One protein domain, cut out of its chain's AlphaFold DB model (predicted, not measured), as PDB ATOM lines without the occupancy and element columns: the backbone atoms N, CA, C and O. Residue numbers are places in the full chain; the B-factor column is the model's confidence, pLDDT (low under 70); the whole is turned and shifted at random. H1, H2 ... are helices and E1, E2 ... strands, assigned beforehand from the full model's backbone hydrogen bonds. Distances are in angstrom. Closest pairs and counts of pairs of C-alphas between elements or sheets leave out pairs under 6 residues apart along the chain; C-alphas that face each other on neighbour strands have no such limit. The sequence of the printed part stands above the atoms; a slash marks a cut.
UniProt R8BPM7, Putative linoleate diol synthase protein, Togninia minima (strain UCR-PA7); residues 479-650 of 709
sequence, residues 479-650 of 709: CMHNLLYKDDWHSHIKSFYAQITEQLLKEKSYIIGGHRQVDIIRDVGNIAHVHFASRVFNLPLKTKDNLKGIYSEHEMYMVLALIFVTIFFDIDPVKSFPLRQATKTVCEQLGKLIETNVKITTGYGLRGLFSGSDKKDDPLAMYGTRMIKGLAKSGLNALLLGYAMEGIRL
ATOM      1  N   CYS A 479      11.147  17.020  57.531       80.75
ATOM      2  CA  CYS A 479      12.465  17.021  58.169       80.75
ATOM      3  C   CYS A 479      13.561  17.430  57.172       80.75
ATOM      4  O   CYS A 479      14.320  18.361  57.430       80.75
ATOM      5  N   MET A 480      13.572  16.793  56.001       77.75
ATOM      6  CA  MET A 480      14.502  17.072  54.910       77.75
ATOM      7  C   MET A 480      14.392  18.506  54.395       77.75
ATOM      8  O   MET A 480      15.410  19.177  54.238       77.75
ATOM      9  N   HIS A 481      13.170  19.006  54.198       82.25
ATOM     10  CA  HIS A 481      12.924  20.380  53.772       82.25
ATOM     11  C   HIS A 481      13.561  21.388  54.739       82.25
ATOM     12  O   HIS A 481      14.326  22.251  54.319       82.25
ATOM     13  N   ASN A 482      13.333  21.219  56.044       82.31
ATOM     14  CA  ASN A 482      13.860  22.119  57.073       82.31
ATOM     15  C   ASN A 482      15.394  22.104  57.179       82.31
ATOM     16  O   ASN A 482      15.991  23.060  57.688       82.31
ATOM     17  N   LEU A 483      16.038  21.009  56.774       77.44
ATOM     18  CA  LEU A 483      17.491  20.875  56.807       77.44
ATOM     19  C   LEU A 483      18.155  21.380  55.515       77.44
ATOM     20  O   LEU A 483      19.227  21.977  55.609       77.44
ATOM     21  N   LEU A 484      17.521  21.182  54.351       76.19
ATOM     22  CA  LEU A 484      18.059  21.562  53.038       76.19
ATOM     23  C   LEU A 484      17.791  23.028  52.676       76.19
ATOM     24  O   LEU A 484      18.691  23.713  52.204       76.19
ATOM     25  N   TYR A 485      16.572  23.522  52.887       78.75
ATOM     26  CA  TYR A 485      16.175  24.859  52.445       78.75
ATOM     27  C   TYR A 485      16.378  25.865  53.581       78.75
ATOM     28  O   TYR A 485      15.552  25.992  54.483       78.75
ATOM     29  N   LYS A 486      17.524  26.551  53.559       78.50
ATOM     30  CA  LYS A 486      17.825  27.717  54.409       78.50
ATOM     31  C   LYS A 486      17.625  29.011  53.618       78.50
ATOM     32  O   LYS A 486      17.602  28.961  52.392       78.50
ATOM     33  N   ASP A 487      17.530  30.147  54.304       79.50
ATOM     34  CA  ASP A 487      17.200  31.443  53.684       79.50
ATOM     35  C   ASP A 487      18.115  31.787  52.489       79.50
ATOM     36  O   ASP A 487      17.638  32.179  51.426       79.50
ATOM     37  N   ASP A 488      19.417  31.502  52.597       84.81
ATOM     38  CA  ASP A 488      20.405  31.781  51.544       84.81
ATOM     39  C   ASP A 488      20.539  30.681  50.469       84.81
ATOM     40  O   ASP A 488      21.386  30.780  49.578       84.81
ATOM     41  N   TRP A 489      19.742  29.607  50.523       83.88
ATOM     42  CA  TRP A 489      19.868  28.436  49.638       83.88
ATOM     43  C   TRP A 489      19.891  28.804  48.150       83.88
ATOM     44  O   TRP A 489      20.798  28.403  47.418       83.88
ATOM     45  N   HIS A 490      18.936  29.625  47.707       84.75
ATOM     46  CA  HIS A 490      18.836  30.052  46.308       84.75
ATOM     47  C   HIS A 490      20.053  30.874  45.862       84.75
ATOM     48  O   HIS A 490      20.559  30.684  44.754       84.75
ATOM     49  N   SER A 491      20.552  31.756  46.734       87.38
ATOM     50  CA  SER A 491      21.735  32.582  46.463       87.38
ATOM     51  C   SER A 491      23.000  31.726  46.345       87.38
ATOM     52  O   SER A 491      23.785  31.890  45.405       87.38
ATOM     53  N   HIS A 492      23.162  30.748  47.242       87.19
ATOM     54  CA  HIS A 492      24.279  29.806  47.216       87.19
ATOM     55  C   HIS A 492      24.273  28.922  45.963       87.19
ATOM     56  O   HIS A 492      25.317  28.769  45.333       87.19
ATOM     57  N   ILE A 493      23.110  28.394  45.556       87.62
ATOM     58  CA  ILE A 493      22.972  27.634  44.303       87.62
ATOM     59  C   ILE A 493      23.374  28.491  43.106       87.62
ATOM     60  O   ILE A 493      24.185  28.060  42.287       87.62
ATOM     61  N   LYS A 494      22.809  29.700  42.994       87.69
ATOM     62  CA  LYS A 494      23.069  30.591  41.858       87.69
ATOM     63  C   LYS A 494      24.558  30.909  41.743       87.69
ATOM     64  O   LYS A 494      25.127  30.806  40.658       87.69
ATOM     65  N   SER A 495      25.183  31.248  42.869       89.44
ATOM     66  CA  SER A 495      26.613  31.553  42.937       89.44
ATOM     67  C   SER A 495      27.468  30.344  42.557       89.44
ATOM     68  O   SER A 495      28.381  30.474  41.746       89.44
ATOM     69  N   PHE A 496      27.131  29.157  43.069       90.00
ATOM     70  CA  PHE A 496      27.823  27.918  42.727       90.00
ATOM     71  C   PHE A 496      27.761  27.620  41.226       90.00
ATOM     72  O   PHE A 496      28.804  27.394  40.616       90.00
ATOM     73  N   TYR A 497      26.567  27.639  40.619       90.81
ATOM     74  CA  TYR A 497      26.417  27.300  39.201       90.81
ATOM     75  C   TYR A 497      27.124  28.304  38.295       90.81
ATOM     76  O   TYR A 497      27.733  27.889  37.313       90.81
ATOM     77  N   ALA A 498      27.104  29.596  38.637       89.69
ATOM     78  CA  ALA A 498      27.870  30.602  37.909       89.69
ATOM     79  C   ALA A 498      29.378  30.289  37.940       89.69
ATOM     80  O   ALA A 498      30.016  30.214  36.891       89.69
ATOM     81  N   GLN A 499      29.925  30.018  39.129       90.88
ATOM     82  CA  GLN A 499      31.355  29.756  39.320       90.88
ATOM     83  C   GLN A 499      31.815  28.449  38.667       90.88
ATOM     84  O   GLN A 499      32.798  28.444  37.926       90.88
ATOM     85  N   ILE A 500      31.117  27.336  38.913       91.69
ATOM     86  CA  ILE A 500      31.530  26.029  38.387       91.69
ATOM     87  C   ILE A 500      31.407  25.979  36.862       91.69
ATOM     88  O   ILE A 500      32.255  25.389  36.202       91.69
ATOM     89  N   THR A 501      30.390  26.629  36.287       92.69
ATOM     90  CA  THR A 501      30.210  26.682  34.832       92.69
ATOM     91  C   THR A 501      31.344  27.469  34.189       92.69
ATOM     92  O   THR A 501      31.934  27.000  33.219       92.69
ATOM     93  N   GLU A 502      31.706  28.628  34.748       93.19
ATOM     94  CA  GLU A 502      32.846  29.414  34.268       93.19
ATOM     95  C   GLU A 502      34.162  28.629  34.377       93.19
ATOM     96  O   GLU A 502      34.961  28.614  33.437       93.19
ATOM     97  N   GLN A 503      34.378  27.940  35.502       92.62
ATOM     98  CA  GLN A 503      35.545  27.088  35.707       92.62
ATOM     99  C   GLN A 503      35.615  25.970  34.659       92.62
ATOM    100  O   GLN A 503      36.638  25.819  33.991       92.62
ATOM    101  N   LEU A 504      34.534  25.209  34.476       93.62
ATOM    102  CA  LEU A 504      34.485  24.099  33.525       93.62
ATOM    103  C   LEU A 504      34.640  24.581  32.083       93.62
ATOM    104  O   LEU A 504      35.376  23.961  31.324       93.62
ATOM    105  N   LEU A 505      34.041  25.715  31.709       94.25
ATOM    106  CA  LEU A 505      34.258  26.315  30.392       94.25
ATOM    107  C   LEU A 505      35.739  26.617  30.156       94.25
ATOM    108  O   LEU A 505      36.256  26.304  29.087       94.25
ATOM    109  N   LYS A 506      36.449  27.175  31.142       92.69
ATOM    110  CA  LYS A 506      37.889  27.446  31.020       92.69
ATOM    111  C   LYS A 506      38.715  26.163  30.945       92.69
ATOM    112  O   LYS A 506      39.608  26.077  30.107       92.69
ATOM    113  N   GLU A 507      38.425  25.187  31.804       92.81
ATOM    114  CA  GLU A 507      39.215  23.959  31.945       92.81
ATOM    115  C   GLU A 507      38.973  22.934  30.833       92.81
ATOM    116  O   GLU A 507      39.892  22.203  30.465       92.81
ATOM    117  N   LYS A 508      37.742  22.849  30.322       93.62
ATOM    118  CA  LYS A 508      37.314  21.828  29.356       93.62
ATOM    119  C   LYS A 508      37.295  22.339  27.918       93.62
ATOM    120  O   LYS A 508      37.162  21.536  27.001       93.62
ATOM    121  N   SER A 509      37.443  23.648  27.705       94.38
ATOM    122  CA  SER A 509      37.627  24.191  26.360       94.38
ATOM    123  C   SER A 509      38.990  23.811  25.790       94.38
ATOM    124  O   SER A 509      40.018  23.954  26.450       94.38
ATOM    125  N   TYR A 510      39.012  23.442  24.518       93.56
ATOM    126  CA  TYR A 510      40.221  23.128  23.760       93.56
ATOM    127  C   TYR A 510      40.183  23.806  22.385       93.56
ATOM    128  O   TYR A 510      39.150  24.327  21.968       93.56
ATOM    129  N   ILE A 511      41.319  23.857  21.684       94.81
ATOM    130  CA  ILE A 511      41.420  24.486  20.358       94.81
ATOM    131  C   ILE A 511      41.506  23.394  19.292       94.81
ATOM    132  O   ILE A 511      42.450  22.609  19.289       94.81
ATOM    133  N   ILE A 512      40.548  23.382  18.365       93.50
ATOM    134  CA  ILE A 512      40.574  22.553  17.153       93.50
ATOM    135  C   ILE A 512      40.422  23.476  15.950       93.50
ATOM    136  O   ILE A 512      39.498  24.287  15.891       93.50
ATOM    137  N   GLY A 513      41.348  23.376  14.991       92.81
ATOM    138  CA  GLY A 513      41.309  24.182  13.765       92.81
ATOM    139  C   GLY A 513      41.322  25.695  14.013       92.81
ATOM    140  O   GLY A 513      40.684  26.433  13.277       92.81
ATOM    141  N   GLY A 514      41.980  26.163  15.081       93.31
ATOM    142  CA  GLY A 514      42.011  27.583  15.461       93.31
ATOM    143  C   GLY A 514      40.765  28.086  16.202       93.31
ATOM    144  O   GLY A 514      40.766  29.214  16.687       93.31
ATOM    145  N   HIS A 515      39.734  27.255  16.365       93.69
ATOM    146  CA  HIS A 515      38.515  27.605  17.090       93.69
ATOM    147  C   HIS A 515      38.511  26.985  18.487       93.69
ATOM    148  O   HIS A 515      38.821  25.804  18.657       93.69
ATOM    149  N   ARG A 516      38.131  27.779  19.493       91.38
ATOM    150  CA  ARG A 516      37.885  27.282  20.849       91.38
ATOM    151  C   ARG A 516      36.552  26.537  20.869       91.38
ATOM    152  O   ARG A 516      35.529  27.106  20.502       91.38
ATOM    153  N   GLN A 517      36.576  25.281  21.292       94.00
ATOM    154  CA  GLN A 517      35.420  24.392  21.338       94.00
ATOM    155  C   GLN A 517      35.322  23.722  22.708       94.00
ATOM    156  O   GLN A 517      36.329  23.530  23.389       94.00
ATOM    157  N   VAL A 518      34.103  23.366  23.104       93.56
ATOM    158  CA  VAL A 518      33.797  22.619  24.327       93.56
ATOM    159  C   VAL A 518      32.526  21.810  24.099       93.56
ATOM    160  O   VAL A 518      31.605  22.281  23.430       93.56
ATOM    161  N   ASP A 519      32.452  20.607  24.664       93.00
ATOM    162  CA  ASP A 519      31.193  19.871  24.724       93.00
ATOM    163  C   ASP A 519      30.363  20.402  25.901       93.00
ATOM    164  O   ASP A 519      30.574  20.042  27.063       93.00
ATOM    165  N   ILE A 520      29.433  21.311  25.602       91.38
ATOM    166  CA  ILE A 520      28.644  22.002  26.627       91.38
ATOM    167  C   ILE A 520      27.756  21.045  27.431       91.38
ATOM    168  O   ILE A 520      27.450  21.324  28.586       91.38
ATOM    169  N   ILE A 521      27.357  19.907  26.858       89.00
ATOM    170  CA  ILE A 521      26.505  18.932  27.539       89.00
ATOM    171  C   ILE A 521      27.384  18.013  28.382       89.00
ATOM    172  O   ILE A 521      27.192  17.916  29.597       89.00
ATOM    173  N   ARG A 522      28.364  17.360  27.745       89.44
ATOM    174  CA  ARG A 522      29.192  16.325  28.369       89.44
ATOM    175  C   ARG A 522      30.143  16.881  29.414       89.44
ATOM    176  O   ARG A 522      30.287  16.247  30.453       89.44
ATOM    177  N   ASP A 523      30.783  18.015  29.139       91.88
ATOM    178  CA  ASP A 523      31.921  18.499  29.929       91.88
ATOM    179  C   ASP A 523      31.560  19.674  30.850       91.88
ATOM    180  O   ASP A 523      32.303  19.963  31.788       91.88
ATOM    181  N   VAL A 524      30.414  20.331  30.623       91.38
ATOM    182  CA  VAL A 524      29.979  21.501  31.403       91.38
ATOM    183  C   VAL A 524      28.649  21.251  32.103       91.38
ATOM    184  O   VAL A 524      28.631  21.165  33.324       91.38
ATOM    185  N   GLY A 525      27.542  21.096  31.373       88.81
ATOM    186  CA  GLY A 525      26.197  20.988  31.948       88.81
ATOM    187  C   GLY A 525      26.048  19.795  32.893       88.81
ATOM    188  O   GLY A 525      25.719  19.968  34.067       88.81
ATOM    189  N   ASN A 526      26.375  18.592  32.412       89.12
ATOM    190  CA  ASN A 526      26.324  17.376  33.225       89.12
ATOM    191  C   ASN A 526      27.314  17.423  34.399       89.12
ATOM    192  O   ASN A 526      27.004  16.976  35.502       89.12
ATOM    193  N   ILE A 527      28.502  17.991  34.187       92.12
ATOM    194  CA  ILE A 527      29.590  17.966  35.172       92.12
ATOM    195  C   ILE A 527      29.392  19.007  36.270       92.12
ATOM    196  O   ILE A 527      29.556  18.680  37.444       92.12
ATOM    197  N   ALA A 528      28.954  20.224  35.934       92.06
ATOM    198  CA  ALA A 528      28.556  21.245  36.906       92.06
ATOM    199  C   ALA A 528      27.550  20.672  37.908       92.06
ATOM    200  O   ALA A 528      27.639  20.880  39.119       92.06
ATOM    201  N   HIS A 529      26.627  19.877  37.377       88.94
ATOM    202  CA  HIS A 529      25.609  19.204  38.140       88.94
ATOM    203  C   HIS A 529      26.162  18.086  39.050       88.94
ATOM    204  O   HIS A 529      25.796  17.998  40.223       88.94
ATOM    205  N   VAL A 530      27.108  17.275  38.561       90.38
ATOM    206  CA  VAL A 530      27.830  16.283  39.382       90.38
ATOM    207  C   VAL A 530      28.558  16.939  40.551       90.38
ATOM    208  O   VAL A 530      28.498  16.422  41.670       90.38
ATOM    209  N   HIS A 531      29.222  18.078  40.331       90.75
ATOM    210  CA  HIS A 531      29.869  18.832  41.410       90.75
ATOM    211  C   HIS A 531      28.855  19.319  42.440       90.75
ATOM    212  O   HIS A 531      29.102  19.184  43.638       90.75
ATOM    213  N   PHE A 532      27.704  19.829  41.991       89.00
ATOM    214  CA  PHE A 532      26.632  20.275  42.880       89.00
ATOM    215  C   PHE A 532      26.147  19.134  43.777       89.00
ATOM    216  O   PHE A 532      26.200  19.240  45.005       89.00
ATOM    217  N   ALA A 533      25.739  18.017  43.166       86.81
ATOM    218  CA  ALA A 533      25.268  16.843  43.887       86.81
ATOM    219  C   ALA A 533      26.345  16.314  44.846       86.81
ATOM    220  O   ALA A 533      26.069  16.022  46.009       86.81
ATOM    221  N   SER A 534      27.600  16.267  44.400       86.62
ATOM    222  CA  SER A 534      28.697  15.761  45.223       86.62
ATOM    223  C   SER A 534      28.994  16.641  46.432       86.62
ATOM    224  O   SER A 534      29.240  16.102  47.511       86.62
ATOM    225  N   ARG A 535      28.914  17.973  46.293       84.12
ATOM    226  CA  ARG A 535      29.090  18.911  47.414       84.12
ATOM    227  C   ARG A 535      27.946  18.835  48.419       84.12
ATOM    228  O   ARG A 535      28.200  18.725  49.614       84.12
ATOM    229  N   VAL A 536      26.699  18.845  47.947       81.75
ATOM    230  CA  VAL A 536      25.515  18.862  48.826       81.75
ATOM    231  C   VAL A 536      25.323  17.522  49.546       81.75
ATOM    232  O   VAL A 536      24.987  17.495  50.730       81.75
ATOM    233  N   PHE A 537      25.570  16.405  48.859       79.38
ATOM    234  CA  PHE A 537      25.283  15.055  49.364       79.38
ATOM    235  C   PHE A 537      26.515  14.273  49.801       79.38
ATOM    236  O   PHE A 537      26.411  13.112  50.194       79.38
ATOM    237  N   ASN A 538      27.675  14.928  49.802       79.81
ATOM    238  CA  ASN A 538      28.926  14.363  50.274       79.81
ATOM    239  C   ASN A 538      29.359  13.091  49.513       79.81
ATOM    240  O   ASN A 538      29.816  12.104  50.108       79.81
ATOM    241  N   LEU A 539      29.184  13.113  48.187       85.25
ATOM    242  CA  LEU A 539      29.519  11.992  47.308       85.25
ATOM    243  C   LEU A 539      31.042  11.904  47.089       85.25
ATOM    244  O   LEU A 539      31.722  12.933  47.084       85.25
ATOM    245  N   PRO A 540      31.597  10.694  46.882       88.31
ATOM    246  CA  PRO A 540      33.039  10.454  46.763       88.31
ATOM    247  C   PRO A 540      33.612  10.874  45.392       88.31
ATOM    248  O   PRO A 540      34.242  10.069  44.703       88.31
ATOM    249  N   LEU A 541      33.394  12.129  44.991       91.12
ATOM    250  CA  LEU A 541      33.896  12.707  43.744       91.12
ATOM    251  C   LEU A 541      35.382  13.061  43.859       91.12
ATOM    252  O   LEU A 541      35.797  13.804  44.753       91.12
ATOM    253  N   LYS A 542      36.173  12.550  42.919       93.44
ATOM    254  CA  LYS A 542      37.597  12.829  42.776       93.44
ATOM    255  C   LYS A 542      37.802  14.099  41.960       93.44
ATOM    256  O   LYS A 542      37.396  14.182  40.805       93.44
ATOM    257  N   THR A 543      38.476  15.077  42.554       90.12
ATOM    258  CA  THR A 543      38.829  16.350  41.905       90.12
ATOM    259  C   THR A 543      40.271  16.722  42.246       90.12
ATOM    260  O   THR A 543      40.890  16.084  43.099       90.12
ATOM    261  N   LYS A 544      40.814  17.776  41.619       86.19
ATOM    262  CA  LYS A 544      42.128  18.334  42.003       86.19
ATOM    263  C   LYS A 544      42.163  18.746  43.483       86.19
ATOM    264  O   LYS A 544      43.168  18.540  44.153       86.19
ATOM    265  N   ASP A 545      41.034  19.235  43.994       82.62
ATOM    266  CA  ASP A 545      40.861  19.666  45.386       82.62
ATOM    267  C   ASP A 545      40.497  18.512  46.341       82.62
ATOM    268  O   ASP A 545      40.611  18.652  47.560       82.62
ATOM    269  N   ASN A 546      40.059  17.363  45.813       86.50
ATOM    270  CA  ASN A 546      39.697  16.174  46.582       86.50
ATOM    271  C   ASN A 546      40.326  14.904  45.995       86.50
ATOM    272  O   ASN A 546      39.661  14.096  45.341       86.50
ATOM    273  N   LEU A 547      41.609  14.693  46.285       87.38
ATOM    274  CA  LEU A 547      42.350  13.509  45.828       87.38
ATOM    275  C   LEU A 547      41.889  12.198  46.483       87.38
ATOM    276  O   LEU A 547      42.207  11.126  45.976       87.38
ATOM    277  N   LYS A 548      41.148  12.278  47.597       87.31
ATOM    278  CA  LYS A 548      40.589  11.118  48.307       87.31
ATOM    279  C   LYS A 548      39.273  10.624  47.701       87.31
ATOM    280  O   LYS A 548      38.788   9.578  48.118       87.31
ATOM    281  N   GLY A 549      38.684  11.358  46.757       88.62
ATOM    282  CA  GLY A 549      37.527  10.874  46.008       88.62
ATOM    283  C   GLY A 549      37.862   9.625  45.187       88.62
ATOM    284  O   GLY A 549      39.016   9.395  44.823       88.62
ATOM    285  N   ILE A 550      36.840   8.823  44.892       92.50
ATOM    286  CA  ILE A 550      36.982   7.535  44.202       92.50
ATOM    287  C   ILE A 550      36.619   7.671  42.725       92.50
ATOM    288  O   ILE A 550      37.422   7.306  41.870       92.50
ATOM    289  N   TYR A 551      35.448   8.233  42.426       92.69
ATOM    290  CA  TYR A 551      34.947   8.345  41.058       92.69
ATOM    291  C   TYR A 551      35.409   9.640  40.401       92.69
ATOM    292  O   TYR A 551      35.350  10.706  41.015       92.69
ATOM    293  N   SER A 552      35.803   9.567  39.134       94.25
ATOM    294  CA  SER A 552      35.919  10.747  38.278       94.25
ATOM    295  C   SER A 552      34.557  11.421  38.057       94.25
ATOM    296  O   SER A 552      33.501  10.864  38.363       94.25
ATOM    297  N   GLU A 553      34.572  12.627  37.487       92.44
ATOM    298  CA  GLU A 553      33.354  13.381  37.170       92.44
ATOM    299  C   GLU A 553      32.403  12.596  36.253       92.44
ATOM    300  O   GLU A 553      31.202  12.533  36.515       92.44
ATOM    301  N   HIS A 554      32.938  11.946  35.217       91.88
ATOM    302  CA  HIS A 554      32.136  11.165  34.276       91.88
ATOM    303  C   HIS A 554      31.641   9.848  34.879       91.88
ATOM    304  O   HIS A 554      30.494   9.474  34.647       91.88
ATOM    305  N   GLU A 555      32.455   9.155  35.678       92.75
ATOM    306  CA  GLU A 555      31.998   7.937  36.357       92.75
ATOM    307  C   GLU A 555      30.881   8.254  37.352       92.75
ATOM    308  O   GLU A 555      29.857   7.573  37.355       92.75
ATOM    309  N   MET A 556      31.024   9.325  38.142       91.12
ATOM    310  CA  MET A 556      29.974   9.761  39.060       91.12
ATOM    311  C   MET A 556      28.701  10.155  38.300       91.12
ATOM    312  O   MET A 556      27.617   9.733  38.692       91.12
ATOM    313  N   TYR A 557      28.815  10.895  37.187       90.25
ATOM    314  CA  TYR A 557      27.670  11.190  36.316       90.25
ATOM    315  C   TYR A 557      26.948   9.911  35.883       90.25
ATOM    316  O   TYR A 557      25.736   9.803  36.061       90.25
ATOM    317  N   MET A 558      27.687   8.931  35.354       89.12
ATOM    318  CA  MET A 558      27.109   7.681  34.864       89.12
ATOM    319  C   MET A 558      26.417   6.899  35.979       89.12
ATOM    320  O   MET A 558      25.299   6.431  35.780       89.12
ATOM    321  N   VAL A 559      27.027   6.795  37.164       88.81
ATOM    322  CA  VAL A 559      26.404   6.132  38.319       88.81
ATOM    323  C   VAL A 559      25.092   6.824  38.700       88.81
ATOM    324  O   VAL A 559      24.068   6.155  38.828       88.81
ATOM    325  N   LEU A 560      25.091   8.154  38.830       87.12
ATOM    326  CA  LEU A 560      23.885   8.909  39.180       87.12
ATOM    327  C   LEU A 560      22.801   8.786  38.099       87.12
ATOM    328  O   LEU A 560      21.640   8.559  38.431       87.12
ATOM    329  N   ALA A 561      23.172   8.859  36.820       85.94
ATOM    330  CA  ALA A 561      22.248   8.714  35.699       85.94
ATOM    331  C   ALA A 561      21.611   7.315  35.651       85.94
ATOM    332  O   ALA A 561      20.396   7.201  35.507       85.94
ATOM    333  N   LEU A 562      22.397   6.249  35.833       86.88
ATOM    334  CA  LEU A 562      21.899   4.869  35.863       86.88
ATOM    335  C   LEU A 562      20.870   4.659  36.980       86.88
ATOM    336  O   LEU A 562      19.799   4.081  36.756       86.88
ATOM    337  N   ILE A 563      21.173   5.169  38.177       86.06
ATOM    338  CA  ILE A 563      20.280   5.075  39.333       86.06
ATOM    339  C   ILE A 563      19.010   5.892  39.096       86.06
ATOM    340  O   ILE A 563      17.908   5.395  39.336       86.06
ATOM    341  N   PHE A 564      19.149   7.103  38.559       84.50
ATOM    342  CA  PHE A 564      18.028   7.966  38.217       84.50
ATOM    343  C   PHE A 564      17.085   7.298  37.209       84.50
ATOM    344  O   PHE A 564      15.893   7.160  37.480       84.50
ATOM    345  N   VAL A 565      17.607   6.808  36.081       83.06
ATOM    346  CA  VAL A 565      16.786   6.142  35.061       83.06
ATOM    347  C   VAL A 565      16.086   4.923  35.662       83.06
ATOM    348  O   VAL A 565      14.878   4.790  35.532       83.06
ATOM    349  N   THR A 566      16.789   4.098  36.437       86.62
ATOM    350  CA  THR A 566      16.198   2.890  37.039       86.62
ATOM    351  C   THR A 566      15.049   3.185  38.014       86.62
ATOM    352  O   THR A 566      14.114   2.393  38.115       86.62
ATOM    353  N   ILE A 567      15.098   4.305  38.741       82.69
ATOM    354  CA  ILE A 567      14.048   4.680  39.703       82.69
ATOM    355  C   ILE A 567      12.885   5.405  39.017       82.69
ATOM    356  O   ILE A 567      11.724   5.175  39.361       82.69
ATOM    357  N   PHE A 568      13.189   6.315  38.087       78.56
ATOM    358  CA  PHE A 568      12.224   7.297  37.586       78.56
ATOM    359  C   PHE A 568      11.733   7.018  36.162       78.56
ATOM    360  O   PHE A 568      10.636   7.461  35.812       78.56
ATOM    361  N   PHE A 569      12.503   6.291  35.349       75.06
ATOM    362  CA  PHE A 569      12.270   6.131  33.916       75.06
ATOM    363  C   PHE A 569      12.512   4.698  33.433       75.06
ATOM    364  O   PHE A 569      13.622   4.318  33.076       75.06
ATOM    365  N   ASP A 570      11.435   3.932  33.294       72.75
ATOM    366  CA  ASP A 570      11.453   2.696  32.511       72.75
ATOM    367  C   ASP A 570      10.846   2.980  31.127       72.75
ATOM    368  O   ASP A 570       9.628   2.980  30.959       72.75
ATOM    369  N   ILE A 571      11.692   3.398  30.176       72.25
ATOM    370  CA  ILE A 571      11.259   3.848  28.836       72.25
ATOM    371  C   ILE A 571      11.222   2.682  27.847       72.25
ATOM    372  O   ILE A 571      10.324   2.608  27.013       72.25
ATOM    373  N   ASP A 572      12.209   1.793  27.932       85.44
ATOM    374  CA  ASP A 572      12.357   0.652  27.042       85.44
ATOM    375  C   ASP A 572      12.422  -0.641  27.872       85.44
ATOM    376  O   ASP A 572      13.488  -0.966  28.413       85.44
ATOM    377  N   PRO A 573      11.320  -1.413  27.935       86.00
ATOM    378  CA  PRO A 573      11.256  -2.650  28.709       86.00
ATOM    379  C   PRO A 573      12.327  -3.682  28.328       86.00
ATOM    380  O   PRO A 573      12.758  -4.459  29.177       86.00
ATOM    381  N   VAL A 574      12.816  -3.673  27.079       92.06
ATOM    382  CA  VAL A 574      13.891  -4.574  26.628       92.06
ATOM    383  C   VAL A 574      15.228  -4.184  27.251       92.06
ATOM    384  O   VAL A 574      16.023  -5.046  27.615       92.06
ATOM    385  N   LYS A 575      15.506  -2.884  27.390       91.19
ATOM    386  CA  LYS A 575      16.762  -2.397  27.987       91.19
ATOM    387  C   LYS A 575      16.694  -2.351  29.516       91.19
ATOM    388  O   LYS A 575      17.737  -2.303  30.161       91.19
ATOM    389  N   SER A 576      15.496  -2.403  30.098       91.00
ATOM    390  CA  SER A 576      15.272  -2.267  31.541       91.00
ATOM    391  C   SER A 576      15.948  -3.359  32.371       91.00
ATOM    392  O   SER A 576      16.614  -3.043  33.355       91.00
ATOM    393  N   PHE A 577      15.875  -4.630  31.957       93.25
ATOM    394  CA  PHE A 577      16.522  -5.726  32.691       93.25
ATOM    395  C   PHE A 577      18.044  -5.568  32.814       93.25
ATOM    396  O   PHE A 577      18.535  -5.508  33.946       93.25
ATOM    397  N   PRO A 578      18.817  -5.473  31.710       92.69
ATOM    398  CA  PRO A 578      20.265  -5.301  31.812       92.69
ATOM    399  C   PRO A 578      20.638  -4.003  32.534       92.69
ATOM    400  O   PRO A 578      21.536  -4.012  33.377       92.69
ATOM    401  N   LEU A 579      19.899  -2.913  32.282       91.75
ATOM    402  CA  LEU A 579      20.095  -1.643  32.974       91.75
ATOM    403  C   LEU A 579      19.950  -1.804  34.490       91.75
ATOM    404  O   LEU A 579      20.841  -1.410  35.232       91.75
ATOM    405  N   ARG A 580      18.872  -2.438  34.963       91.31
ATOM    406  CA  ARG A 580      18.625  -2.690  36.390       91.31
ATOM    407  C   ARG A 580      19.744  -3.503  37.031       91.31
ATOM    408  O   ARG A 580      20.172  -3.160  38.131       91.31
ATOM    409  N   GLN A 581      20.241  -4.547  36.365       90.62
ATOM    410  CA  GLN A 581      21.350  -5.348  36.896       90.62
ATOM    411  C   GLN A 581      22.630  -4.510  37.034       90.62
ATOM    412  O   GLN A 581      23.231  -4.494  38.108       90.62
ATOM    413  N   ALA A 582      23.000  -3.758  35.994       90.62
ATOM    414  CA  ALA A 582      24.169  -2.880  36.028       90.62
ATOM    415  C   ALA A 582      24.030  -1.787  37.103       90.62
ATOM    416  O   ALA A 582      24.937  -1.585  37.914       90.62
ATOM    417  N   THR A 583      22.863  -1.137  37.168       90.88
ATOM    418  CA  THR A 583      22.547  -0.113  38.167       90.88
ATOM    419  C   THR A 583      22.628  -0.665  39.583       90.88
ATOM    420  O   THR A 583      23.173  -0.003  40.463       90.88
ATOM    421  N   LYS A 584      22.116  -1.877  39.827       90.00
ATOM    422  CA  LYS A 584      22.165  -2.515  41.146       90.00
ATOM    423  C   LYS A 584      23.606  -2.649  41.635       90.00
ATOM    424  O   LYS A 584      23.900  -2.220  42.748       90.00
ATOM    425  N   THR A 585      24.505  -3.146  40.786       90.19
ATOM    426  CA  THR A 585      25.928  -3.294  41.116       90.19
ATOM    427  C   THR A 585      26.583  -1.956  41.462       90.19
ATOM    428  O   THR A 585      27.217  -1.840  42.512       90.19
ATOM    429  N   VAL A 586      26.415  -0.926  40.627       89.38
ATOM    430  CA  VAL A 586      27.048   0.381  40.889       89.38
ATOM    431  C   VAL A 586      26.413   1.111  42.077       89.38
ATOM    432  O   VAL A 586      27.114   1.774  42.840       89.38
ATOM    433  N   CYS A 587      25.107   0.939  42.293       87.19
ATOM    434  CA  CYS A 587      24.390   1.489  43.440       87.19
ATOM    435  C   CYS A 587      24.884   0.879  44.758       87.19
ATOM    436  O   CYS A 587      25.053   1.599  45.739       87.19
ATOM    437  N   GLU A 588      25.152  -0.429  44.799       87.62
ATOM    438  CA  GLU A 588      25.715  -1.090  45.982       87.62
ATOM    439  C   GLU A 588      27.145  -0.629  46.281       87.62
ATOM    440  O   GLU A 588      27.502  -0.433  47.446       87.62
ATOM    441  N   GLN A 589      27.968  -0.421  45.249       89.44
ATOM    442  CA  GLN A 589      29.323   0.113  45.405       89.44
ATOM    443  C   GLN A 589      29.306   1.539  45.967       89.44
ATOM    444  O   GLN A 589      29.955   1.807  46.981       89.44
ATOM    445  N   LEU A 590      28.519   2.433  45.358       86.31
ATOM    446  CA  LEU A 590      28.362   3.807  45.836       86.31
ATOM    447  C   LEU A 590      27.767   3.836  47.252       86.31
ATOM    448  O   LEU A 590      28.257   4.568  48.113       86.31
ATOM    449  N   GLY A 591      26.763   2.996  47.516       83.19
ATOM    450  CA  GLY A 591      26.111   2.888  48.816       83.19
ATOM    451  C   GLY A 591      27.085   2.539  49.943       83.19
ATOM    452  O   GLY A 591      27.079   3.201  50.978       83.19
ATOM    453  N   LYS A 592      28.004   1.587  49.722       84.88
ATOM    454  CA  LYS A 592      29.056   1.239  50.698       84.88
ATOM    455  C   LYS A 592      29.964   2.428  51.029       84.88
ATOM    456  O   LYS A 592      30.262   2.658  52.198       84.88
ATOM    457  N   LEU A 593      30.379   3.205  50.025       85.62
ATOM    458  CA  LEU A 593      31.234   4.384  50.228       85.62
ATOM    459  C   LEU A 593      30.510   5.483  51.015       85.62
ATOM    460  O   LEU A 593      31.083   6.095  51.921       85.62
ATOM    461  N   ILE A 594      29.235   5.705  50.695       80.31
ATOM    462  CA  ILE A 594      28.373   6.637  51.420       80.31
ATOM    463  C   ILE A 594      28.202   6.188  52.875       80.31
ATOM    464  O   ILE A 594      28.373   7.002  53.782       80.31
ATOM    465  N   GLU A 595      27.915   4.908  53.125       79.69
ATOM    466  CA  GLU A 595      27.799   4.371  54.484       79.69
ATOM    467  C   GLU A 595      29.069   4.604  55.303       79.69
ATOM    468  O   GLU A 595      28.984   4.969  56.478       79.69
ATOM    469  N   THR A 596      30.250   4.430  54.702       82.00
ATOM    470  CA  THR A 596      31.528   4.736  55.356       82.00
ATOM    471  C   THR A 596      31.623   6.217  55.730       82.00
ATOM    472  O   THR A 596      31.935   6.533  56.880       82.00
ATOM    473  N   ASN A 597      31.303   7.132  54.807       78.69
ATOM    474  CA  ASN A 597      31.297   8.573  55.086       78.69
ATOM    475  C   ASN A 597      30.323   8.931  56.218       78.69
ATOM    476  O   ASN A 597      30.679   9.696  57.120       78.69
ATOM    477  N   VAL A 598      29.117   8.358  56.198       76.12
ATOM    478  CA  VAL A 598      28.092   8.567  57.224       76.12
ATOM    479  C   VAL A 598      28.575   8.068  58.584       76.12
ATOM    480  O   VAL A 598      28.543   8.843  59.537       76.12
ATOM    481  N   LYS A 599      29.075   6.827  58.680       78.69
ATOM    482  CA  LYS A 599      29.574   6.227  59.934       78.69
ATOM    483  C   LYS A 599      30.694   7.054  60.558       78.69
ATOM    484  O   LYS A 599      30.698   7.260  61.768       78.69
ATOM    485  N   ILE A 600      31.619   7.566  59.744       78.06
ATOM    486  CA  ILE A 600      32.704   8.424  60.237       78.06
ATOM    487  C   ILE A 600      32.148   9.744  60.780       78.06
ATOM    488  O   ILE A 600      32.535  10.190  61.863       78.06
ATOM    489  N   THR A 601      31.198  10.331  60.051       76.12
ATOM    490  CA  THR A 601      30.607  11.628  60.393       76.12
ATOM    491  C   THR A 601      29.752  11.581  61.653       76.12
ATOM    492  O   THR A 601      29.801  12.510  62.461       76.12
ATOM    493  N   THR A 602      28.980  10.511  61.845       75.56
ATOM    494  CA  THR A 602      28.096  10.351  63.004       75.56
ATOM    495  C   THR A 602      28.796   9.737  64.213       75.56
ATOM    496  O   THR A 602      28.495  10.139  65.332       75.56
ATOM    497  N   GLY A 603      29.731   8.803  64.013       74.62
ATOM    498  CA  GLY A 603      30.416   8.097  65.099       74.62
ATOM    499  C   GLY A 603      31.564   8.885  65.726       74.62
ATOM    500  O   GLY A 603      31.681   8.931  66.946       74.62
ATOM    501  N   TYR A 604      32.394   9.537  64.904       69.06
ATOM    502  CA  TYR A 604      33.595  10.241  65.378       69.06
ATOM    503  C   TYR A 604      33.470  11.767  65.299       69.06
ATOM    504  O   TYR A 604      34.393  12.483  65.677       69.06
ATOM    505  N   GLY A 605      32.362  12.291  64.759       65.94
ATOM    506  CA  GLY A 605      32.161  13.729  64.538       65.94
ATOM    507  C   GLY A 605      33.075  14.345  63.468       65.94
ATOM    508  O   GLY A 605      32.975  15.551  63.210       65.94
ATOM    509  N   LEU A 606      33.930  13.521  62.852       67.44
ATOM    510  CA  LEU A 606      34.906  13.868  61.825       67.44
ATOM    511  C   LEU A 606      34.246  14.022  60.455       67.44
ATOM    512  O   LEU A 606      33.085  13.689  60.255       67.44
ATOM    513  N   ARG A 607      34.991  14.531  59.479       69.62
ATOM    514  CA  ARG A 607      34.522  14.553  58.093       69.62
ATOM    515  C   ARG A 607      34.622  13.158  57.466       69.62
ATOM    516  O   ARG A 607      35.523  12.396  57.811       69.62
ATOM    517  N   GLY A 608      33.714  12.842  56.540       70.88
ATOM    518  CA  GLY A 608      33.771  11.610  55.750       70.88
ATOM    519  C   GLY A 608      35.122  11.432  55.040       70.88
ATOM    520  O   GLY A 608      35.764  12.400  54.630       70.88
ATOM    521  N   LEU A 609      35.566  10.180  54.913       75.38
ATOM    522  CA  LEU A 609      36.891   9.821  54.400       75.38
ATOM    523  C   LEU A 609      37.115  10.268  52.948       75.38
ATOM    524  O   LEU A 609      38.225  10.669  52.595       75.38
ATOM    525  N   PHE A 610      36.061  10.204  52.134       78.62
ATOM    526  CA  PHE A 610      36.106  10.458  50.689       78.62
ATOM    527  C   PHE A 610      35.586  11.852  50.293       78.62
ATOM    528  O   PHE A 610      35.497  12.185  49.113       78.62
ATOM    529  N   SER A 611      35.210  12.657  51.284       71.75
ATOM    530  CA  SER A 611      34.586  13.974  51.146       71.75
ATOM    531  C   SER A 611      35.587  15.061  50.751       71.75
ATOM    532  O   SER A 611      36.727  15.012  51.205       71.75
ATOM    533  N   GLY A 612      35.165  16.095  50.008       69.75
ATOM    534  CA  GLY A 612      35.948  17.318  49.705       69.75
ATOM    535  C   GLY A 612      35.931  18.358  50.842       69.75
ATOM    536  O   GLY A 612      35.136  18.202  51.762       69.75
ATOM    537  N   SER A 613      36.865  19.328  50.875       66.94
ATOM    538  CA  SER A 613      37.094  20.190  52.056       66.94
ATOM    539  C   SER A 613      35.979  21.176  52.382       66.94
ATOM    540  O   SER A 613      35.474  21.851  51.497       66.94
ATOM    541  N   ASP A 614      35.655  21.295  53.679       65.88
ATOM    542  CA  ASP A 614      34.748  22.318  54.215       65.88
ATOM    543  C   ASP A 614      35.486  23.668  54.228       65.88
ATOM    544  O   ASP A 614      35.961  24.133  55.270       65.88
ATOM    545  N   LYS A 615      35.685  24.268  53.051       67.25
ATOM    546  CA  LYS A 615      36.245  25.618  52.971       67.25
ATOM    547  C   LYS A 615      35.185  26.614  53.467       67.25
ATOM    548  O   LYS A 615      33.997  26.447  53.206       67.25
ATOM    549  N   LYS A 616      35.593  27.640  54.227       61.75
ATOM    550  CA  LYS A 616      34.664  28.630  54.824       61.75
ATOM    551  C   LYS A 616      33.876  29.432  53.777       61.75
ATOM    552  O   LYS A 616      32.827  29.976  54.103       61.75
ATOM    553  N   ASP A 617      34.393  29.504  52.560       69.38
ATOM    554  CA  ASP A 617      33.836  30.143  51.369       69.38
ATOM    555  C   ASP A 617      32.995  29.193  50.492       69.38
ATOM    556  O   ASP A 617      32.467  29.627  49.472       69.38
ATOM    557  N   ASP A 618      32.811  27.927  50.892       75.12
ATOM    558  CA  ASP A 618      31.942  26.954  50.211       75.12
ATOM    559  C   ASP A 618      30.735  26.580  51.095       75.12
ATOM    560  O   ASP A 618      30.731  25.549  51.782       75.12
ATOM    561  N   PRO A 619      29.679  27.416  51.113       78.38
ATOM    562  CA  PRO A 619      28.507  27.175  51.941       78.38
ATOM    563  C   PRO A 619      27.784  25.877  51.571       78.38
ATOM    564  O   PRO A 619      27.179  25.286  52.461       78.38
ATOM    565  N   LEU A 620      27.868  25.402  50.317       79.38
ATOM    566  CA  LEU A 620      27.218  24.165  49.862       79.38
ATOM    567  C   LEU A 620      27.894  22.906  50.418       79.38
ATOM    568  O   LEU A 620      27.189  21.972  50.796       79.38
ATOM    569  N   ALA A 621      29.225  22.894  50.546       75.19
ATOM    570  CA  ALA A 621      29.953  21.783  51.169       75.19
ATOM    571  C   ALA A 621      29.507  21.535  52.625       75.19
ATOM    572  O   ALA A 621      29.423  20.395  53.087       75.19
ATOM    573  N   MET A 622      29.120  22.597  53.342       71.25
ATOM    574  CA  MET A 622      28.631  22.484  54.717       71.25
ATOM    575  C   MET A 622      27.256  21.810  54.828       71.25
ATOM    576  O   MET A 622      26.929  21.305  55.909       71.25
ATOM    577  N   TYR A 623      26.445  21.788  53.761       74.50
ATOM    578  CA  TYR A 623      25.116  21.166  53.797       74.50
ATOM    579  C   TYR A 623      25.226  19.666  54.022       74.50
ATOM    580  O   TYR A 623      24.529  19.165  54.897       74.50
ATOM    581  N   GLY A 624      26.146  18.966  53.349       70.88
ATOM    582  CA  GLY A 624      26.310  17.516  53.494       70.88
ATOM    583  C   GLY A 624      26.589  17.088  54.934       70.88
ATOM    584  O   GLY A 624      25.846  16.291  55.511       70.88
ATOM    585  N   THR A 625      27.611  17.671  55.565       69.38
ATOM    586  CA  THR A 625      27.991  17.344  56.949       69.38
ATOM    587  C   THR A 625      26.914  17.761  57.962       69.38
ATOM    588  O   THR A 625      26.628  17.017  58.905       69.38
ATOM    589  N   ARG A 626      26.280  18.933  57.782       74.12
ATOM    590  CA  ARG A 626      25.196  19.408  58.665       74.12
ATOM    591  C   ARG A 626      23.932  18.565  58.527       74.12
ATOM    592  O   ARG A 626      23.300  18.278  59.539       74.12
ATOM    593  N   MET A 627      23.594  18.139  57.315       73.94
ATOM    594  CA  MET A 627      22.466  17.255  57.032       73.94
ATOM    595  C   MET A 627      22.646  15.885  57.662       73.94
ATOM    596  O   MET A 627      21.762  15.437  58.385       73.94
ATOM    597  N   ILE A 628      23.810  15.255  57.473       73.00
ATOM    598  CA  ILE A 628      24.121  13.959  58.092       73.00
ATOM    599  C   ILE A 628      23.977  14.052  59.621       73.00
ATOM    600  O   ILE A 628      23.332  13.207  60.239       73.00
ATOM    601  N   LYS A 629      24.505  15.117  60.240       74.44
ATOM    602  CA  LYS A 629      24.374  15.351  61.690       74.44
ATOM    603  C   LYS A 629      22.926  15.641  62.115       74.44
ATOM    604  O   LYS A 629      22.479  15.135  63.143       74.44
ATOM    605  N   GLY A 630      22.186  16.432  61.337       73.94
ATOM    606  CA  GLY A 630      20.790  16.790  61.602       73.94
ATOM    607  C   GLY A 630      19.847  15.590  61.529       73.94
ATOM    608  O   GLY A 630      19.080  15.356  62.460       73.94
ATOM    609  N   LEU A 631      19.968  14.779  60.476       71.19
ATOM    610  CA  LEU A 631      19.198  13.550  60.289       71.19
ATOM    611  C   LEU A 631      19.515  12.501  61.359       71.19
ATOM    612  O   LEU A 631      18.599  11.843  61.859       71.19
ATOM    613  N   ALA A 632      20.787  12.384  61.761       72.44
ATOM    614  CA  ALA A 632      21.180  11.488  62.843       72.44
ATOM    615  C   ALA A 632      20.531  11.886  64.181       72.44
ATOM    616  O   ALA A 632      20.003  11.042  64.907       72.44
ATOM    617  N   LYS A 633      20.484  13.192  64.475       73.88
ATOM    618  CA  LYS A 633      19.825  13.737  65.672       73.88
ATOM    619  C   LYS A 633      18.308  13.506  65.677       73.88
ATOM    620  O   LYS A 633      17.716  13.392  66.744       73.88
ATOM    621  N   SER A 634      17.680  13.406  64.506       65.81
ATOM    622  CA  SER A 634      16.247  13.117  64.357       65.81
ATOM    623  C   SER A 634      15.887  11.626  64.459       65.81
ATOM    624  O   SER A 634      14.736  11.270  64.221       65.81
ATOM    625  N   GLY A 635      16.837  10.740  64.796       60.53
ATOM    626  CA  GLY A 635      16.583   9.301  64.950       60.53
ATOM    627  C   GLY A 635      16.412   8.547  63.624       60.53
ATOM    628  O   GLY A 635      16.031   7.379  63.619       60.53
ATOM    629  N   LEU A 636      16.727   9.184  62.492       64.56
ATOM    630  CA  LEU A 636      16.588   8.626  61.143       64.56
ATOM    631  C   LEU A 636      17.893   7.963  60.656       64.56
ATOM    632  O   LEU A 636      18.202   7.979  59.467       64.56
ATOM    633  N   ASN A 637      18.661   7.355  61.567       57.00
ATOM    634  CA  ASN A 637      19.991   6.787  61.289       57.00
ATOM    635  C   ASN A 637      19.997   5.760  60.141       57.00
ATOM    636  O   ASN A 637      20.935   5.727  59.350       57.00
ATOM    637  N   ALA A 638      18.927   4.969  60.003       52.06
ATOM    638  CA  ALA A 638      18.763   3.991  58.921       52.06
ATOM    639  C   ALA A 638      18.492   4.621  57.533       52.06
ATOM    640  O   ALA A 638      18.491   3.912  56.531       52.06
ATOM    641  N   LEU A 639      18.257   5.938  57.462       58.50
ATOM    642  CA  LEU A 639      17.882   6.684  56.251       58.50
ATOM    643  C   LEU A 639      18.957   7.690  55.805       58.50
ATOM    644  O   LEU A 639      18.798   8.337  54.772       58.50
ATOM    645  N   LEU A 640      20.071   7.796  56.540       62.00
ATOM    646  CA  LEU A 640      21.228   8.629  56.180       62.00
ATOM    647  C   LEU A 640      21.830   8.239  54.820       62.00
ATOM    648  O   LEU A 640      22.337   9.094  54.097       62.00
ATOM    649  N   LEU A 641      21.715   6.958  54.454       57.25
ATOM    650  CA  LEU A 641      22.052   6.453  53.126       57.25
ATOM    651  C   LEU A 641      21.095   7.007  52.059       57.25
ATOM    652  O   LEU A 641      21.552   7.525  51.047       57.25
ATOM    653  N   GLY A 642      19.782   6.993  52.316       60.00
ATOM    654  CA  GLY A 642      18.768   7.574  51.426       60.00
ATOM    655  C   GLY A 642      18.951   9.080  51.207       60.00
ATOM    656  O   GLY A 642      18.732   9.566  50.105       60.00
ATOM    657  N   TYR A 643      19.431   9.812  52.220       62.97
ATOM    658  CA  TYR A 643      19.779  11.231  52.095       62.97
ATOM    659  C   TYR A 643      20.906  11.485  51.095       62.97
ATOM    660  O   TYR A 643      20.747  12.297  50.193       62.97
ATOM    661  N   ALA A 644      22.042  10.802  51.229       57.66
ATOM    662  CA  ALA A 644      23.147  10.978  50.287       57.66
ATOM    663  C   ALA A 644      22.760  10.521  48.866       57.66
ATOM    664  O   ALA A 644      23.255  11.051  47.875       57.66
ATOM    665  N   MET A 645      21.804   9.594  48.771       59.53
ATOM    666  CA  MET A 645      21.208   9.147  47.517       59.53
ATOM    667  C   MET A 645      20.172  10.132  46.943       59.53
ATOM    668  O   MET A 645      19.831  10.030  45.771       59.53
ATOM    669  N   GLU A 646      19.721  11.146  47.687       64.50
ATOM    670  CA  GLU A 646      18.875  12.220  47.142       64.50
ATOM    671  C   GLU A 646      19.607  13.012  46.044       64.50
ATOM    672  O   GLU A 646      18.971  13.508  45.111       64.50
ATOM    673  N   GLY A 647      20.947  13.041  46.074       57.84
ATOM    674  CA  GLY A 647      21.775  13.620  45.011       57.84
ATOM    675  C   GLY A 647      21.548  13.006  43.629       57.84
ATOM    676  O   GLY A 647      21.806  13.662  42.624       57.84
ATOM    677  N   ILE A 648      20.989  11.795  43.564       60.34
ATOM    678  CA  ILE A 648      20.609  11.125  42.315       60.34
ATOM    679  C   ILE A 648      19.462  11.844  41.606       60.34
ATOM    680  O   ILE A 648      19.398  11.828  40.380       60.34
ATOM    681  N   ARG A 649      18.554  12.502  42.336       59.91
ATOM    682  CA  ARG A 649      17.390  13.184  41.736       59.91
ATOM    683  C   ARG A 649      17.750  14.382  40.891       59.91
ATOM    684  O   ARG A 649      16.912  14.879  40.144       59.91
ATOM    685  N   LEU A 650      18.949  14.901  41.088       56.06
ATOM    686  CA  LEU A 650      19.290  16.193  40.559       56.06
ATOM    687  C   LEU A 650      19.627  16.135  39.050       56.06
ATOM    688  O   LEU A 650      19.595  17.166  38.381       56.06
TER     689      LEU A 650
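Overview. This is residues 479 to 650 of the 709 residues of the protein "Putative linoleate diol synthase protein" of Togninia minima (strain UCR-PA7) (UniProt R8BPM7). Helix H3 forms the core, with H2 packed on it and H4 crossing it; the helical hairpin H6 and H7 packs on its last residues, and the long H5 crosses H4 and H7. The small hairpin E1 and E2 sticks out with residues 511 to 516 at one end of the longest axis, far from H1, which packs on H6. The printed part has 172 residues, mostly helix, in the order H1, H2, E1, E2, H3, H4, H5, H6, H7; E1 and E2 make one antiparallel sheet. It is compact, with a radius of gyration of the C-alphas of 17.0 A, and spans 58 by 46 by 29 A.

Arrangement. H1, residues 479 to 484, touches H6, residues 621 to 633, at a shallow tilt of 18 degrees; the closest C-alphas, of Leu 483 and Met 627, are 6.2 A apart. H2, residues 489 to 508, touches H3, residues 520 to 537, at a steep tilt of 44 degrees, opposite ways, closest at the C-alphas of Leu 504 and Val 524, 5.6 A. Between them, E1, residues 510 to 512, and E2, residues 515 to 517, form a hairpin, with N 510 and O 517 within hydrogen-bond range at 2.9 A. H4, residues 553 to 568, touches H3 about perpendicular, 78 degrees, with residues 553 to 557 alone; the closest C-alphas, of Val 530 and Tyr 557, are 5.9 A apart. H5, residues 573 to 603, touches H4 with residues 576 to 587 alone, at a steep tilt of 65 degrees; the closest C-alphas, of Leu 562 and Thr 583, are 5.5 A apart. H3, H6 and H7, residues 637 to 650, are a bundle, a group of helices set together, though H3 and H6 touch only at their ends. H7 touches H5 with residues 640 to 644 alone, closest at the C-alphas of Glu 595 and Leu 641, 6.3 A. Every O i to N i+4 pair is within hydrogen-bond range in H1, H2 and H4, against 10 of 14 in H3, 25 of 27 in H5, 8 of 9 in H6 and 4 of 10 in H7, where 7 of 11 O i to N i+3 pairs are.

Along the chain. H1 begins at C-alpha 479, (12.465, 17.021, 58.169). H2 is 27.6 A long, H3 24.0 A, H4 22.0 A, H5 42.5 A with a kink of 33 degrees near residue 580, and H7 22.8 A, ending at C-alpha 650, (19.290, 16.193, 40.559).

Size, cuts and confidence. The C-alphas farthest apart, of Gly 513 and Gly 635, are 58.8 A apart. The printed part has no cut; the links H3 to H4 and H5 to H6 are long. Mean pLDDT of the printed part is 81.8, with residues 634 to 650 among those under 70.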